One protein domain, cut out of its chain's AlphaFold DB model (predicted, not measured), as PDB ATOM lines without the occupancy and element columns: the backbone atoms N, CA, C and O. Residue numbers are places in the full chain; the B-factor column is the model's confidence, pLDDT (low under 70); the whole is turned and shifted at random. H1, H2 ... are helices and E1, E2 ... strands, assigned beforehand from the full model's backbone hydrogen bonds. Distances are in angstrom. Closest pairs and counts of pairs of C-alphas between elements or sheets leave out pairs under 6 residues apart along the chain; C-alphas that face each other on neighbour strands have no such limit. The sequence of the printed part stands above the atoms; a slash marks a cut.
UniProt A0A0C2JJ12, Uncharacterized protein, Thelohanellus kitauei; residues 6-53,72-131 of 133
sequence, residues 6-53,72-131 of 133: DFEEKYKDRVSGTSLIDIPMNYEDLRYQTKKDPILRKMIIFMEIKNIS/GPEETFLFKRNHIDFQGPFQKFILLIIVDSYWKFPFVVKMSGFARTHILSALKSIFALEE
ATOM      1  N   ASP A   6     -26.324  29.999  28.237       61.06
ATOM      2  CA  ASP A   6     -25.833  30.450  29.539       61.06
ATOM      3  C   ASP A   6     -25.318  29.270  30.378       61.06
ATOM      4  O   ASP A   6     -24.391  29.413  31.179       61.06
ATOM      5  N   PHE A   7     -25.877  28.075  30.158       57.09
ATOM      6  CA  PHE A   7     -25.407  26.840  30.779       57.09
ATOM      7  C   PHE A   7     -24.023  26.444  30.244       57.09
ATOM      8  O   PHE A   7     -23.095  26.237  31.020       57.09
ATOM      9  N   GLU A   8     -23.854  26.406  28.923       59.62
ATOM     10  CA  GLU A   8     -22.581  26.057  28.269       59.62
ATOM     11  C   GLU A   8     -21.458  27.052  28.591       59.62
ATOM     12  O   GLU A   8     -20.315  26.654  28.813       59.62
ATOM     13  N   GLU A   9     -21.765  28.348  28.663       62.88
ATOM     14  CA  GLU A   9     -20.765  29.378  28.951       62.88
ATOM     15  C   GLU A   9     -20.292  29.344  30.414       62.88
ATOM     16  O   GLU A   9     -19.103  29.524  30.683       62.88
ATOM     17  N   LYS A  10     -21.186  29.008  31.354       59.00
ATOM     18  CA  LYS A  10     -20.866  28.900  32.787       59.00
ATOM     19  C   LYS A  10     -19.961  27.712  33.130       59.00
ATOM     20  O   LYS A  10     -19.236  27.782  34.121       59.00
ATOM     21  N   TYR A  11     -19.990  26.646  32.333       50.78
ATOM     22  CA  TYR A  11     -19.190  25.430  32.555       50.78
ATOM     23  C   TYR A  11     -18.056  25.257  31.539       50.78
ATOM     24  O   TYR A  11     -17.449  24.188  31.449       50.78
ATOM     25  N   LYS A  12     -17.721  26.321  30.804       46.22
ATOM     26  CA  LYS A  12     -16.604  26.359  29.860       46.22
ATOM     27  C   LYS A  12     -15.271  26.557  30.590       46.22
ATOM     28  O   LYS A  12     -14.536  27.512  30.340       46.22
ATOM     29  N   ASP A  13     -14.948  25.662  31.517       47.12
ATOM     30  CA  ASP A  13     -13.665  25.710  32.208       47.12
ATOM     31  C   ASP A  13     -12.531  25.327  31.249       47.12
ATOM     32  O   ASP A  13     -12.546  24.303  30.567       47.12
ATOM     33  N   ARG A  14     -11.474  26.147  31.226       46.72
ATOM     34  CA  ARG A  14     -10.264  25.929  30.406       46.72
ATOM     35  C   ARG A  14      -9.506  24.634  30.736       46.72
ATOM     36  O   ARG A  14      -8.574  24.282  30.021       46.72
ATOM     37  N   VAL A  15      -9.886  23.942  31.812       46.66
ATOM     38  CA  VAL A  15      -9.255  22.701  32.292       46.66
ATOM     39  C   VAL A  15     -10.136  21.467  32.035       46.66
ATOM     40  O   VAL A  15      -9.631  20.350  32.061       46.66
ATOM     41  N   SER A  16     -11.411  21.633  31.663       44.19
ATOM     42  CA  SER A  16     -12.288  20.538  31.207       44.19
ATOM     43  C   SER A  16     -12.139  20.259  29.705       44.19
ATOM     44  O   SER A  16     -13.088  19.886  29.026       44.19
ATOM     45  N   GLY A  17     -10.921  20.432  29.182       39.31
ATOM     46  CA  GLY A  17     -10.531  19.993  27.841       39.31
ATOM     47  C   GLY A  17     -10.211  18.498  27.758       39.31
ATOM     48  O   GLY A  17      -9.919  18.000  26.677       39.31
ATOM     49  N   THR A  18     -10.257  17.759  28.869       42.09
ATOM     50  CA  THR A  18     -10.323  16.300  28.799       42.09
ATOM     51  C   THR A  18     -11.786  15.923  28.671       42.09
ATOM     52  O   THR A  18     -12.492  15.813  29.678       42.09
ATOM     53  N   SER A  19     -12.241  15.751  27.430       38.72
ATOM     54  CA  SER A  19     -13.450  14.993  27.139       38.72
ATOM     55  C   SER A  19     -13.488  13.782  28.073       38.72
ATOM     56  O   SER A  19     -12.564  12.966  28.069       38.72
ATOM     57  N   LEU A  20     -14.576  13.615  28.828       42.28
ATOM     58  CA  LEU A  20     -14.915  12.379  29.558       42.28
ATOM     59  C   LEU A  20     -15.019  11.138  28.631       42.28
ATOM     60  O   LEU A  20     -15.431  10.067  29.062       42.28
ATOM     61  N   ILE A  21     -14.650  11.296  27.358       42.47
ATOM     62  CA  ILE A  21     -14.798  10.381  26.235       42.47
ATOM     63  C   ILE A  21     -13.443   9.743  25.849       42.47
ATOM     64  O   ILE A  21     -13.441   8.648  25.299       42.47
ATOM     65  N   ASP A  22     -12.289  10.337  26.199       39.78
ATOM     66  CA  ASP A  22     -11.027  10.033  25.484       39.78
ATOM     67  C   ASP A  22      -9.924   9.319  26.276       39.78
ATOM     68  O   ASP A  22      -8.797   9.198  25.796       39.78
ATOM     69  N   ILE A  23     -10.216   8.753  27.448       43.16
ATOM     70  CA  ILE A  23      -9.393   7.627  27.909       43.16
ATOM     71  C   ILE A  23     -10.266   6.388  27.805       43.16
ATOM     72  O   ILE A  23     -10.950   6.061  28.777       43.16
ATOM     73  N   PRO A  24     -10.280   5.697  26.647       42.94
ATOM     74  CA  PRO A  24     -10.930   4.406  26.569       42.94
ATOM     75  C   PRO A  24     -10.266   3.526  27.621       42.94
ATOM     76  O   PRO A  24      -9.089   3.168  27.523       42.94
ATOM     77  N   MET A  25     -11.009   3.236  28.688       52.31
ATOM     78  CA  MET A  25     -10.616   2.249  29.672       52.31
ATOM     79  C   MET A  25     -10.594   0.923  28.918       52.31
ATOM     80  O   MET A  25     -11.630   0.297  28.713       52.31
ATOM     81  N   ASN A  26      -9.423   0.562  28.392       61.12
ATOM     82  CA  ASN A  26      -9.275  -0.627  27.573       61.12
ATOM     83  C   ASN A  26      -9.624  -1.836  28.443       61.12
ATOM     84  O   ASN A  26      -8.915  -2.153  29.402       61.12
ATOM     85  N   TYR A  27     -10.750  -2.469  28.118       54.06
ATOM     86  CA  TYR A  27     -11.274  -3.611  28.851       54.06
ATOM     87  C   TYR A  27     -10.240  -4.736  28.939       54.06
ATOM     88  O   TYR A  27     -10.103  -5.359  29.990       54.06
ATOM     89  N   GLU A  28      -9.450  -4.944  27.883       63.25
ATOM     90  CA  GLU A  28      -8.409  -5.970  27.865       63.25
ATOM     91  C   GLU A  28      -7.255  -5.632  28.809       63.25
ATOM     92  O   GLU A  28      -6.785  -6.506  29.537       63.25
ATOM     93  N   ASP A  29      -6.853  -4.363  28.888       65.50
ATOM     94  CA  ASP A  29      -5.827  -3.928  29.837       65.50
ATOM     95  C   ASP A  29      -6.309  -4.074  31.282       65.50
ATOM     96  O   ASP A  29      -5.556  -4.522  32.150       65.50
ATOM     97  N   LEU A  30      -7.559  -3.688  31.554       64.81
ATOM     98  CA  LEU A  30      -8.150  -3.830  32.880       64.81
ATOM     99  C   LEU A  30      -8.223  -5.311  33.253       64.81
ATOM    100  O   LEU A  30      -7.733  -5.702  34.307       64.81
ATOM    101  N   ARG A  31      -8.742  -6.153  32.354       66.06
ATOM    102  CA  ARG A  31      -8.835  -7.602  32.553       66.06
ATOM    103  C   ARG A  31      -7.460  -8.233  32.759       66.06
ATOM    104  O   ARG A  31      -7.314  -9.091  33.627       66.06
ATOM    105  N   TYR A  32      -6.448  -7.801  32.016       75.00
ATOM    106  CA  TYR A  32      -5.072  -8.262  32.170       75.00
ATOM    107  C   TYR A  32      -4.493  -7.917  33.548       75.00
ATOM    108  O   TYR A  32      -3.915  -8.783  34.205       75.00
ATOM    109  N   GLN A  33      -4.684  -6.681  34.017       70.50
ATOM    110  CA  GLN A  33      -4.205  -6.246  35.334       70.50
ATOM    111  C   GLN A  33      -4.968  -6.934  36.473       70.50
ATOM    112  O   GLN A  33      -4.353  -7.409  37.426       70.50
ATOM    113  N   THR A  34      -6.285  -7.087  36.337       71.06
ATOM    114  CA  THR A  34      -7.129  -7.827  37.286       71.06
ATOM    115  C   THR A  34      -6.713  -9.300  37.371       71.06
ATOM    116  O   THR A  34      -6.655  -9.851  38.464       71.06
ATOM    117  N   LYS A  35      -6.340  -9.939  36.248       73.12
ATOM    118  CA  LYS A  35      -5.809 -11.319  36.237       73.12
ATOM    119  C   LYS A  35      -4.444 -11.450  36.912       73.12
ATOM    120  O   LYS A  35      -4.124 -12.531  37.403       73.12
ATOM    121  N   LYS A  36      -3.628 -10.396  36.895       78.69
ATOM    122  CA  LYS A  36      -2.316 -10.380  37.559       78.69
ATOM    123  C   LYS A  36      -2.413 -10.163  39.063       78.69
ATOM    124  O   LYS A  36      -1.513 -10.579  39.785       78.69
ATOM    125  N   ASP A  37      -3.470  -9.508  39.521       76.81
ATOM    126  CA  ASP A  37      -3.634  -9.179  40.925       76.81
ATOM    127  C   ASP A  37      -4.086 -10.399  41.749       76.81
ATOM    128  O   ASP A  37      -5.084 -11.028  41.398       76.81
ATOM    129  N   PRO A  38      -3.398 -10.762  42.845       71.94
ATOM    130  CA  PRO A  38      -3.720 -11.967  43.612       71.94
ATOM    131  C   PRO A  38      -5.102 -11.919  44.281       71.94
ATOM    132  O   PRO A  38      -5.706 -12.973  44.474       71.94
ATOM    133  N   ILE A  39      -5.610 -10.721  44.594       69.62
ATOM    134  CA  ILE A  39      -6.927 -10.522  45.210       69.62
ATOM    135  C   ILE A  39      -7.984 -10.501  44.104       69.62
ATOM    136  O   ILE A  39      -8.929 -11.290  44.102       69.62
ATOM    137  N   LEU A  40      -7.791  -9.660  43.086       59.09
ATOM    138  CA  LEU A  40      -8.818  -9.455  42.062       59.09
ATOM    139  C   LEU A  40      -8.919 -10.613  41.053       59.09
ATOM    140  O   LEU A  40      -9.974 -10.816  40.446       59.09
ATOM    141  N   ARG A  41      -7.873 -11.436  40.900       70.69
ATOM    142  CA  ARG A  41      -7.921 -12.647  40.062       70.69
ATOM    143  C   ARG A  41      -8.942 -13.661  40.578       70.69
ATOM    144  O   ARG A  41      -9.560 -14.349  39.763       70.69
ATOM    145  N   LYS A  42      -9.156 -13.746  41.896       64.88
ATOM    146  CA  LYS A  42     -10.177 -14.631  42.490       64.88
ATOM    147  C   LYS A  42     -11.584 -14.255  42.023       64.88
ATOM    148  O   LYS A  42     -12.388 -15.134  41.721       64.88
ATOM    149  N   MET A  43     -11.825 -12.958  41.842       57.53
ATOM    150  CA  MET A  43     -13.081 -12.426  41.318       57.53
ATOM    151  C   MET A  43     -13.316 -12.833  39.851       57.53
ATOM    152  O   MET A  43     -14.428 -13.206  39.480       57.53
ATOM    153  N   ILE A  44     -12.265 -12.850  39.020       59.97
ATOM    154  CA  ILE A  44     -12.356 -13.324  37.624       59.97
ATOM    155  C   ILE A  44     -12.682 -14.814  37.558       59.97
ATOM    156  O   ILE A  44     -13.530 -15.213  36.764       59.97
ATOM    157  N   ILE A  45     -12.034 -15.634  38.387       56.56
ATOM    158  CA  ILE A  45     -12.277 -17.083  38.429       56.56
ATOM    159  C   ILE A  45     -13.739 -17.364  38.800       56.56
ATOM    160  O   ILE A  45     -14.385 -18.204  38.177       56.56
ATOM    161  N   PHE A  46     -14.294 -16.602  39.745       52.62
ATOM    162  CA  PHE A  46     -15.703 -16.699  40.115       52.62
ATOM    163  C   PHE A  46     -16.655 -16.322  38.959       52.62
ATOM    164  O   PHE A  46     -17.670 -16.992  38.756       52.62
ATOM    165  N   MET A  47     -16.310 -15.308  38.155       52.03
ATOM    166  CA  MET A  47     -17.072 -14.940  36.951       52.03
ATOM    167  C   MET A  47     -16.935 -15.966  35.810       52.03
ATOM    168  O   MET A  47     -17.911 -16.232  35.110       52.03
ATOM    169  N   GLU A  48     -15.751 -16.555  35.606       52.28
ATOM    170  CA  GLU A  48     -15.476 -17.486  34.497       52.28
ATOM    171  C   GLU A  48     -16.066 -18.891  34.733       52.28
ATOM    172  O   GLU A  48     -16.554 -19.503  33.782       52.28
ATOM    173  N   ILE A  49     -16.142 -19.374  35.983       51.88
ATOM    174  CA  ILE A  49     -16.760 -20.676  36.328       51.88
ATOM    175  C   ILE A  49     -18.260 -20.726  35.967       51.88
ATOM    176  O   ILE A  49     -18.799 -21.795  35.681       51.88
ATOM    177  N   LYS A  50     -18.945 -19.579  35.918       47.97
ATOM    178  CA  LYS A  50     -20.378 -19.482  35.584       47.97
ATOM    179  C   LYS A  50     -20.676 -19.426  34.080       47.97
ATOM    180  O   LYS A  50     -21.835 -19.574  33.710       47.97
ATOM    181  N   ASN A  51     -19.672 -19.239  33.219       43.34
ATOM    182  CA  ASN A  51     -19.870 -19.122  31.766       43.34
ATOM    183  C   ASN A  51     -19.903 -20.472  31.024       43.34
ATOM    184  O   ASN A  51     -20.099 -20.499  29.809       43.34
ATOM    185  N   ILE A  52     -19.775 -21.600  31.732       43.56
ATOM    186  CA  ILE A  52     -20.065 -22.936  31.188       43.56
ATOM    187  C   ILE A  52     -21.536 -23.275  31.477       43.56
ATOM    188  O   ILE A  52     -21.868 -24.160  32.257       43.56
ATOM    189  N   SER A  53     -22.442 -22.547  30.833       51.03
ATOM    190  CA  SER A  53     -23.781 -23.049  30.519       51.03
ATOM    191  C   SER A  53     -24.257 -22.372  29.235       51.03
ATOM    192  O   SER A  53     -24.813 -21.279  29.260       51.03
ATOM    193  N   GLY A  72     -32.843  -7.831  38.530       61.03
ATOM    194  CA  GLY A  72     -32.161  -9.119  38.430       61.03
ATOM    195  C   GLY A  72     -32.378  -9.938  39.707       61.03
ATOM    196  O   GLY A  72     -32.680  -9.349  40.750       61.03
ATOM    197  N   PRO A  73     -32.203 -11.271  39.656       72.81
ATOM    198  CA  PRO A  73     -32.414 -12.125  40.819       72.81
ATOM    199  C   PRO A  73     -31.633 -11.592  42.024       72.81
ATOM    200  O   PRO A  73     -30.533 -11.036  41.871       72.81
ATOM    201  N   GLU A  74     -32.236 -11.723  43.203       73.25
ATOM    202  CA  GLU A  74     -31.593 -11.368  44.460       73.25
ATOM    203  C   GLU A  74     -30.359 -12.252  44.644       73.25
ATOM    204  O   GLU A  74     -30.388 -13.463  44.397       73.25
ATOM    205  N   GLU A  75     -29.232 -11.628  44.978       78.75
ATOM    206  CA  GLU A  75     -28.010 -12.387  45.187       78.75
ATOM    207  C   GLU A  75     -28.086 -13.088  46.539       78.75
ATOM    208  O   GLU A  75     -28.635 -12.556  47.488       78.75
ATOM    209  N   THR A  76     -27.544 -14.297  46.626       76.75
ATOM    210  CA  THR A  76     -27.536 -15.092  47.865       76.75
ATOM    211  C   THR A  76     -26.201 -15.020  48.600       76.75
ATOM    212  O   THR A  76     -26.071 -15.574  49.685       76.75
ATOM    213  N   PHE A  77     -25.187 -14.408  47.980       73.44
ATOM    214  CA  PHE A  77     -23.818 -14.363  48.481       73.44
ATOM    215  C   PHE A  77     -23.217 -12.973  48.298       73.44
ATOM    216  O   PHE A  77     -23.430 -12.323  47.271       73.44
ATOM    217  N   LEU A  78     -22.408 -12.592  49.279       76.38
ATOM    218  CA  LEU A  78     -21.578 -11.395  49.304       76.38
ATOM    219  C   LEU A  78     -20.719 -11.228  48.050       76.38
ATOM    220  O   LEU A  78     -20.067 -12.176  47.608       76.38
ATOM    221  N   PHE A  79     -20.700 -10.010  47.504       72.62
ATOM    222  CA  PHE A  79     -19.880  -9.579  46.363       72.62
ATOM    223  C   PHE A  79     -20.041 -10.401  45.083       72.62
ATOM    224  O   PHE A  79     -19.253 -10.278  44.142       72.62
ATOM    225  N   LYS A  80     -21.094 -11.217  45.006       78.75
ATOM    226  CA  LYS A  80     -21.422 -12.002  43.815       78.75
ATOM    227  C   LYS A  80     -21.762 -11.103  42.627       78.75
ATOM    228  O   LYS A  80     -21.468 -11.454  41.484       78.75
ATOM    229  N   ARG A  81     -22.352  -9.937  42.902       81.62
ATOM    230  CA  ARG A  81     -22.649  -8.902  41.913       81.62
ATOM    231  C   ARG A  81     -22.479  -7.528  42.545       81.62
ATOM    232  O   ARG A  81     -23.279  -7.129  43.385       81.62
ATOM    233  N   ASN A  82     -21.488  -6.785  42.072       83.06
ATOM    234  CA  ASN A  82     -21.238  -5.417  42.511       83.06
ATOM    235  C   ASN A  82     -21.678  -4.445  41.423       83.06
ATOM    236  O   ASN A  82     -21.284  -4.584  40.264       83.06
ATOM    237  N   HIS A  83     -22.481  -3.461  41.801       87.50
ATOM    238  CA  HIS A  83     -22.772  -2.312  40.960       87.50
ATOM    239  C   HIS A  83     -21.712  -1.253  41.232       87.50
ATOM    240  O   HIS A  83     -21.576  -0.800  42.363       87.50
ATOM    241  N   ILE A  84     -20.941  -0.902  40.207       88.94
ATOM    242  CA  ILE A  84     -19.881   0.099  40.295       88.94
ATOM    243  C   ILE A  84     -20.299   1.279  39.434       88.94
ATOM    244  O   ILE A  84     -20.630   1.091  38.264       88.94
ATOM    245  N   ASP A  85     -20.267   2.470  40.012       90.31
ATOM    246  CA  ASP A  85     -20.574   3.709  39.317       90.31
ATOM    247  C   ASP A  85     -19.601   4.818  39.727       90.31
ATOM    248  O   ASP A  85     -18.961   4.760  40.784       90.31
ATOM    249  N   PHE A  86     -19.475   5.832  38.879       89.06
ATOM    250  CA  PHE A  86     -18.659   7.005  39.155       89.06
ATOM    251  C   PHE A  86     -19.537   8.244  39.192       89.06
ATOM    252  O   PHE A  86     -20.247   8.541  38.235       89.06
ATOM    253  N   GLN A  87     -19.420   9.025  40.262       87.75
ATOM    254  CA  GLN A  87     -20.126  10.290  40.379       87.75
ATOM    255  C   GLN A  87     -19.154  11.467  40.356       87.75
ATOM    256  O   GLN A  87     -18.184  11.521  41.117       87.75
ATOM    257  N   GLY A  88     -19.435  12.429  39.479       85.81
ATOM    258  CA  GLY A  88     -18.643  13.639  39.296       85.81
ATOM    259  C   GLY A  88     -18.446  13.985  37.815       85.81
ATOM    260  O   GLY A  88     -19.191  13.487  36.972       85.81
ATOM    261  N   PRO A  89     -17.443  14.819  37.488       75.75
ATOM    262  CA  PRO A  89     -16.458  15.389  38.407       75.75
ATOM    263  C   PRO A  89     -17.046  16.503  39.288       75.75
ATOM    264  O   PRO A  89     -17.695  17.427  38.810       75.75
ATOM    265  N   PHE A  90     -16.777  16.430  40.590       80.75
ATOM    266  CA  PHE A  90     -16.944  17.550  41.519       80.75
ATOM    267  C   PHE A  90     -15.650  18.372  41.552       80.75
ATOM    268  O   PHE A  90     -14.640  17.931  41.005       80.75
ATOM    269  N   GLN A  91     -15.642  19.543  42.204       78.75
ATOM    270  CA  GLN A  91     -14.462  20.420  42.306       78.75
ATOM    271  C   GLN A  91     -13.200  19.656  42.775       78.75
ATOM    272  O   GLN A  91     -12.917  19.559  43.970       78.75
ATOM    273  N   LYS A  92     -12.423  19.155  41.800       81.38
ATOM    274  CA  LYS A  92     -11.166  18.387  41.911       81.38
ATOM    275  C   LYS A  92     -11.266  16.938  42.409       81.38
ATOM    276  O   LYS A  92     -10.246  16.372  42.801       81.38
ATOM    277  N   PHE A  93     -12.445  16.318  42.413       83.06
ATOM    278  CA  PHE A  93     -12.554  14.906  42.796       83.06
ATOM    279  C   PHE A  93     -13.714  14.178  42.116       83.06
ATOM    280  O   PHE A  93     -14.671  14.783  41.641       83.06
ATOM    281  N   ILE A  94     -13.622  12.853  42.121       89.12
ATOM    282  CA  ILE A  94     -14.645  11.915  41.666       89.12
ATOM    283  C   ILE A  94     -14.954  10.974  42.822       89.12
ATOM    284  O   ILE A  94     -14.070  10.647  43.617       89.12
ATOM    285  N   LEU A  95     -16.200  10.543  42.925       87.44
ATOM    286  CA  LEU A  95     -16.598   9.479  43.832       87.44
ATOM    287  C   LEU A  95     -16.690   8.176  43.044       87.44
ATOM    288  O   LEU A  95     -17.388   8.112  42.037       87.44
ATOM    289  N   LEU A  96     -15.982   7.148  43.496       90.12
ATOM    290  CA  LEU A  96     -16.242   5.763  43.126       90.12
ATOM    291  C   LEU A  96     -17.283   5.221  44.097       90.12
ATOM    292  O   LEU A  96     -17.042   5.213  45.306       90.12
ATOM    293  N   ILE A  97     -18.419   4.784  43.572       88.81
ATOM    294  CA  ILE A  97     -19.509   4.202  44.348       88.81
ATOM    295  C   ILE A  97     -19.585   2.723  43.990       88.81
ATOM    296  O   ILE A  97     -19.657   2.367  42.816       88.81
ATOM    297  N   ILE A  98     -19.559   1.860  45.000       88.75
ATOM    298  CA  ILE A  98     -19.694   0.414  44.842       88.75
ATOM    299  C   ILE A  98     -20.817  -0.058  45.743       88.75
ATOM    300  O   ILE A  98     -20.777   0.165  46.945       88.75
ATOM    301  N   VAL A  99     -21.804  -0.732  45.173       83.50
ATOM    302  CA  VAL A  99     -22.927  -1.294  45.919       83.50
ATOM    303  C   VAL A  99     -22.945  -2.795  45.702       83.50
ATOM    304  O   VAL A  99     -23.105  -3.262  44.569       83.50
ATOM    305  N   ASP A 100     -22.798  -3.554  46.783       83.25
ATOM    306  CA  ASP A 100     -22.997  -4.999  46.728       83.25
ATOM    307  C   ASP A 100     -24.490  -5.315  46.556       83.25
ATOM    308  O   ASP A 100     -25.358  -4.781  47.249       83.25
ATOM    309  N   SER A 101     -24.809  -6.196  45.610       81.88
ATOM    310  CA  SER A 101     -26.195  -6.569  45.320       81.88
ATOM    311  C   SER A 101     -26.819  -7.440  46.401       81.88
ATOM    312  O   SER A 101     -28.047  -7.532  46.406       81.88
ATOM    313  N   TYR A 102     -26.026  -8.083  47.257       80.12
ATOM    314  CA  TYR A 102     -26.542  -8.884  48.360       80.12
ATOM    315  C   TYR A 102     -26.836  -8.005  49.578       80.12
ATOM    316  O   TYR A 102     -27.980  -7.939  50.019       80.12
ATOM    317  N   TRP A 103     -25.855  -7.248  50.063       76.38
ATOM    318  CA  TRP A 103     -26.026  -6.408  51.256       76.38
ATOM    319  C   TRP A 103     -26.678  -5.056  51.006       76.38
ATOM    320  O   TRP A 103     -27.106  -4.399  51.953       76.38
ATOM    321  N   LYS A 104     -26.746  -4.618  49.743       80.19
ATOM    322  CA  LYS A 104     -27.240  -3.287  49.351       80.19
ATOM    323  C   LYS A 104     -26.509  -2.138  50.057       80.19
ATOM    324  O   LYS A 104     -27.008  -1.014  50.076       80.19
ATOM    325  N   PHE A 105     -25.331  -2.408  50.616       78.38
ATOM    326  CA  PHE A 105     -24.529  -1.435  51.339       78.38
ATOM    327  C   PHE A 105     -23.605  -0.690  50.361       78.38
ATOM    328  O   PHE A 105     -22.859  -1.342  49.623       78.38
ATOM    329  N   PRO A 106     -23.659   0.655  50.308       84.19
ATOM    330  CA  PRO A 106     -22.818   1.439  49.415       84.19
ATOM    331  C   PRO A 106     -21.462   1.770  50.052       84.19
ATOM    332  O   PRO A 106     -21.379   2.439  51.081       84.19
ATOM    333  N   PHE A 107     -20.383   1.394  49.373       86.19
ATOM    334  CA  PHE A 107     -19.032   1.883  49.618       86.19
ATOM    335  C   PHE A 107     -18.755   3.091  48.725       86.19
ATOM    336  O   PHE A 107     -18.962   3.036  47.512       86.19
ATOM    337  N   VAL A 108     -18.265   4.181  49.313       88.56
ATOM    338  CA  VAL A 108     -17.975   5.425  48.589       88.56
ATOM    339  C   VAL A 108     -16.523   5.818  48.816       88.56
ATOM    340  O   VAL A 108     -16.103   6.041  49.951       88.56
ATOM    341  N   VAL A 109     -15.757   5.938  47.733       89.38
ATOM    342  CA  VAL A 109     -14.345   6.333  47.778       89.38
ATOM    343  C   VAL A 109     -14.128   7.604  46.976       89.38
ATOM    344  O   VAL A 109     -14.400   7.669  45.779       89.38
ATOM    345  N   LYS A 110     -13.583   8.623  47.638       90.00
ATOM    346  CA  LYS A 110     -13.166   9.867  46.996       90.00
ATOM    347  C   LYS A 110     -11.813   9.680  46.312       90.00
ATOM    348  O   LYS A 110     -10.831   9.327  46.958       90.00
ATOM    349  N   MET A 111     -11.751   9.977  45.021       87.75
ATOM    350  CA  MET A 111     -10.549   9.879  44.195       87.75
ATOM    351  C   MET A 111     -10.229  11.221  43.539       87.75
ATOM    352  O   MET A 111     -11.121  12.000  43.211       87.75
ATOM    353  N   SER A 112      -8.948  11.482  43.296       83.25
ATOM    354  CA  SER A 112      -8.478  12.695  42.610       83.25
ATOM    355  C   SER A 112      -8.595  12.630  41.080       83.25
ATOM    356  O   SER A 112      -8.318  13.618  40.408       83.25
ATOM    357  N   GLY A 113      -8.984  11.483  40.510       79.38
ATOM    358  CA  GLY A 113      -9.048  11.265  39.063       79.38
ATOM    359  C   GLY A 113      -9.516   9.854  38.687       79.38
ATOM    360  O   GLY A 113      -9.590   8.980  39.547       79.38
ATOM    361  N   PHE A 114      -9.756   9.623  37.392       80.62
ATOM    362  CA  PHE A 114     -10.144   8.322  36.809       80.62
ATOM    363  C   PHE A 114      -8.953   7.410  36.466       80.62
ATOM    364  O   PHE A 114      -9.081   6.448  35.709       80.62
ATOM    365  N   ALA A 115      -7.757   7.719  36.975       82.50
ATOM    366  CA  ALA A 115      -6.571   6.931  36.677       82.50
ATOM    367  C   ALA A 115      -6.746   5.482  37.157       82.50
ATOM    368  O   ALA A 115      -7.194   5.229  38.276       82.50
ATOM    369  N   ARG A 116      -6.322   4.521  36.325       80.25
ATOM    370  CA  ARG A 116      -6.420   3.078  36.622       80.25
ATOM    371  C   ARG A 116      -5.824   2.712  37.982       80.25
ATOM    372  O   ARG A 116      -6.394   1.907  38.706       80.25
ATOM    373  N   THR A 117      -4.697   3.323  38.337       83.56
ATOM    374  CA  THR A 117      -4.013   3.118  39.622       83.56
ATOM    375  C   THR A 117      -4.873   3.540  40.812       83.56
ATOM    376  O   THR A 117      -4.882   2.848  41.826       83.56
ATOM    377  N   HIS A 118      -5.631   4.633  40.682       80.94
ATOM    378  CA  HIS A 118      -6.516   5.130  41.735       80.94
ATOM    379  C   HIS A 118      -7.717   4.203  41.917       80.94
ATOM    380  O   HIS A 118      -8.024   3.826  43.045       80.94
ATOM    381  N   ILE A 119      -8.328   3.768  40.811       86.44
ATOM    382  CA  ILE A 119      -9.460   2.830  40.828       86.44
ATOM    383  C   ILE A 119      -9.035   1.495  41.448       86.44
ATOM    384  O   ILE A 119      -9.715   0.973  42.326       86.44
ATOM    385  N   LEU A 120      -7.882   0.959  41.041       87.19
ATOM    386  CA  LEU A 120      -7.367  -0.305  41.568       87.19
ATOM    387  C   LEU A 120      -7.065  -0.217  43.069       87.19
ATOM    388  O   LEU A 120      -7.399  -1.130  43.818       87.19
ATOM    389  N   SER A 121      -6.448   0.883  43.508       85.81
ATOM    390  CA  SER A 121      -6.163   1.129  44.924       85.81
ATOM    391  C   SER A 121      -7.448   1.236  45.755       85.81
ATOM    392  O   SER A 121      -7.550   0.636  46.825       85.81
ATOM    393  N   ALA A 122      -8.463   1.931  45.230       86.81
ATOM    394  CA  ALA A 122      -9.767   2.060  45.871       86.81
ATOM    395  C   ALA A 122     -10.480   0.704  45.997       86.81
ATOM    396  O   ALA A 122     -10.924   0.350  47.086       86.81
ATOM    397  N   LEU A 123     -10.517  -0.088  44.919       87.12
ATOM    398  CA  LEU A 123     -11.104  -1.432  44.929       87.12
ATOM    399  C   LEU A 123     -10.413  -2.344  45.942       87.12
ATOM    400  O   LEU A 123     -11.082  -2.982  46.748       87.12
ATOM    401  N   LYS A 124      -9.076  -2.369  45.946       86.75
ATOM    402  CA  LYS A 124      -8.304  -3.145  46.924       86.75
ATOM    403  C   LYS A 124      -8.625  -2.751  48.356       86.75
ATOM    404  O   LYS A 124      -8.769  -3.626  49.195       86.75
ATOM    405  N   SER A 125      -8.740  -1.452  48.616       85.44
ATOM    406  CA  SER A 125      -9.051  -0.945  49.951       85.44
ATOM    407  C   SER A 125     -10.440  -1.393  50.404       85.44
ATOM    408  O   SER A 125     -10.587  -1.839  51.533       85.44
ATOM    409  N   ILE A 126     -11.441  -1.344  49.517       84.31
ATOM    410  CA  ILE A 126     -12.806  -1.803  49.818       84.31
ATOM    411  C   ILE A 126     -12.831  -3.311  50.096       84.31
ATOM    412  O   ILE A 126     -13.369  -3.732  51.113       84.31
ATOM    413  N   PHE A 127     -12.220  -4.131  49.238       81.56
ATOM    414  CA  PHE A 127     -12.248  -5.588  49.418       81.56
ATOM    415  C   PHE A 127     -11.382  -6.077  50.583       81.56
ATOM    416  O   PHE A 127     -11.692  -7.107  51.175       81.56
ATOM    417  N   ALA A 128     -10.325  -5.344  50.939       81.50
ATOM    418  CA  ALA A 128      -9.521  -5.648  52.119       81.50
ATOM    419  C   ALA A 128     -10.277  -5.394  53.433       81.50
ATOM    420  O   ALA A 128      -9.982  -6.056  54.422       81.50
ATOM    421  N   LEU A 129     -11.232  -4.455  53.451       75.69
ATOM    422  CA  LEU A 129     -12.043  -4.167  54.640       75.69
ATOM    423  C   LEU A 129     -13.029  -5.291  54.967       75.69
ATOM    424  O   LEU A 129     -13.291  -5.529  56.138       75.69
ATOM    425  N   GLU A 130     -13.547  -5.981  53.953       68.44
ATOM    426  CA  GLU A 130     -14.594  -6.995  54.131       68.44
ATOM    427  C   GLU A 130     -14.044  -8.427  54.276       68.44
ATOM    428  O   GLU A 130     -14.788  -9.393  54.135       68.44
ATOM    429  N   GLU A 131     -12.733  -8.571  54.517       55.97
ATOM    430  CA  GLU A 131     -12.031  -9.852  54.706       55.97
ATOM    431  C   GLU A 131     -12.450 -10.949  53.707       55.97
ATOM    432  O   GLU A 131     -12.751 -12.081  54.086       55.97
TER     433      GLU A 131
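What this domain is: This is residues 6 to 53 and 72 to 131 of the 133 residues of an uncharacterized protein of Thelohanellus kitauei (UniProt A0A0C2JJ12). A twisted sheet of three strands, E1, E2 and E3, has helix H4 packed slantwise over one face, with no named helix on the other. Off the sheet, H2 and H3 make a corner near H4, while residues 6 to 15, with the short helix H1, stick out as a free arm at one end. The 108 printed residues hold four named helices and three named strands in the order H1 H2 H3 E1 E2 E3 H4; the sheet order is E1 E2 E3, antiparallel, and the class is mixed, helices and strands. The whole is loose, with a radius of gyration of the C-alphas of 16.7 A, and elongated, spanning 52 by 28 by 28 A.

How they stand to each other: H1, residues 6 to 10, is apart from H2, residues 27 to 36. H2 and H3, residues 40 to 49, touch only at the corner by their link; their closest C-alphas, of Lys 35 and Arg 41, are 4.6 A apart. Their lines stand at 71 degrees, only just about perpendicular. E1, residues 82 to 90, and E2, residues 93 to 100, form an antiparallel hairpin at 162 degrees, with N 85 and O 97 within hydrogen-bond range at 2.9 A. E2 and E3, residues 106 to 111, form another antiparallel hairpin, at 157 degrees, with N 96 and O 109 2.8 A apart. The three strands form a meander, each the antiparallel neighbour of the one before. The sheet is twisted, its C-alphas lying up to 4.3 A off its best plane. H4, residues 116 to 129, is on the sheet at a height of 9.0 A, making two layers, a helix on one face of a sheet. It lies over E2 and E3, and on the local plane it runs slantwise to the strands, at 44 degrees to E2. The closest C-alphas of E3 and H4, of Val 109 and Ala 122, are 6.5 A apart. H2 and H4 are near each other. H3 and H4 are close but not clearly touching, the closest C-alphas, of Leu 40 and Lys 124, being 8.0 A apart. In H1, H2, H3 and H4 every O i to N i+4 pair is within hydrogen-bond range.

Where its parts are: H1 begins at C-alpha 6, (-25.833, 30.450, 29.539), and is 6.1 A long. H2 measures 14.2 A and H3 14.9 A. E1, from C-alpha 82 at (-21.238, -5.417, 42.511), is 23.4 A long, E2 22.8 A and E3 15.8 A. H4 measures 20.2 A and ends at C-alpha 129, (-12.043, -4.167, 54.640).

The domain as a whole: The C-alphas farthest apart, of Asp 6 and Ile 52, are 53.7 A apart. Residues 54 to 71 are not printed, and C-alphas 53 and 72 are 18.1 A apart across this cut. The link from H1 to H2, 16 residues, is long. Residues 48 to 53 also stand free. The mean pLDDT of the printed part is 70.4; 43 residues are under 70, among them 6 to 31 and 42 to 53.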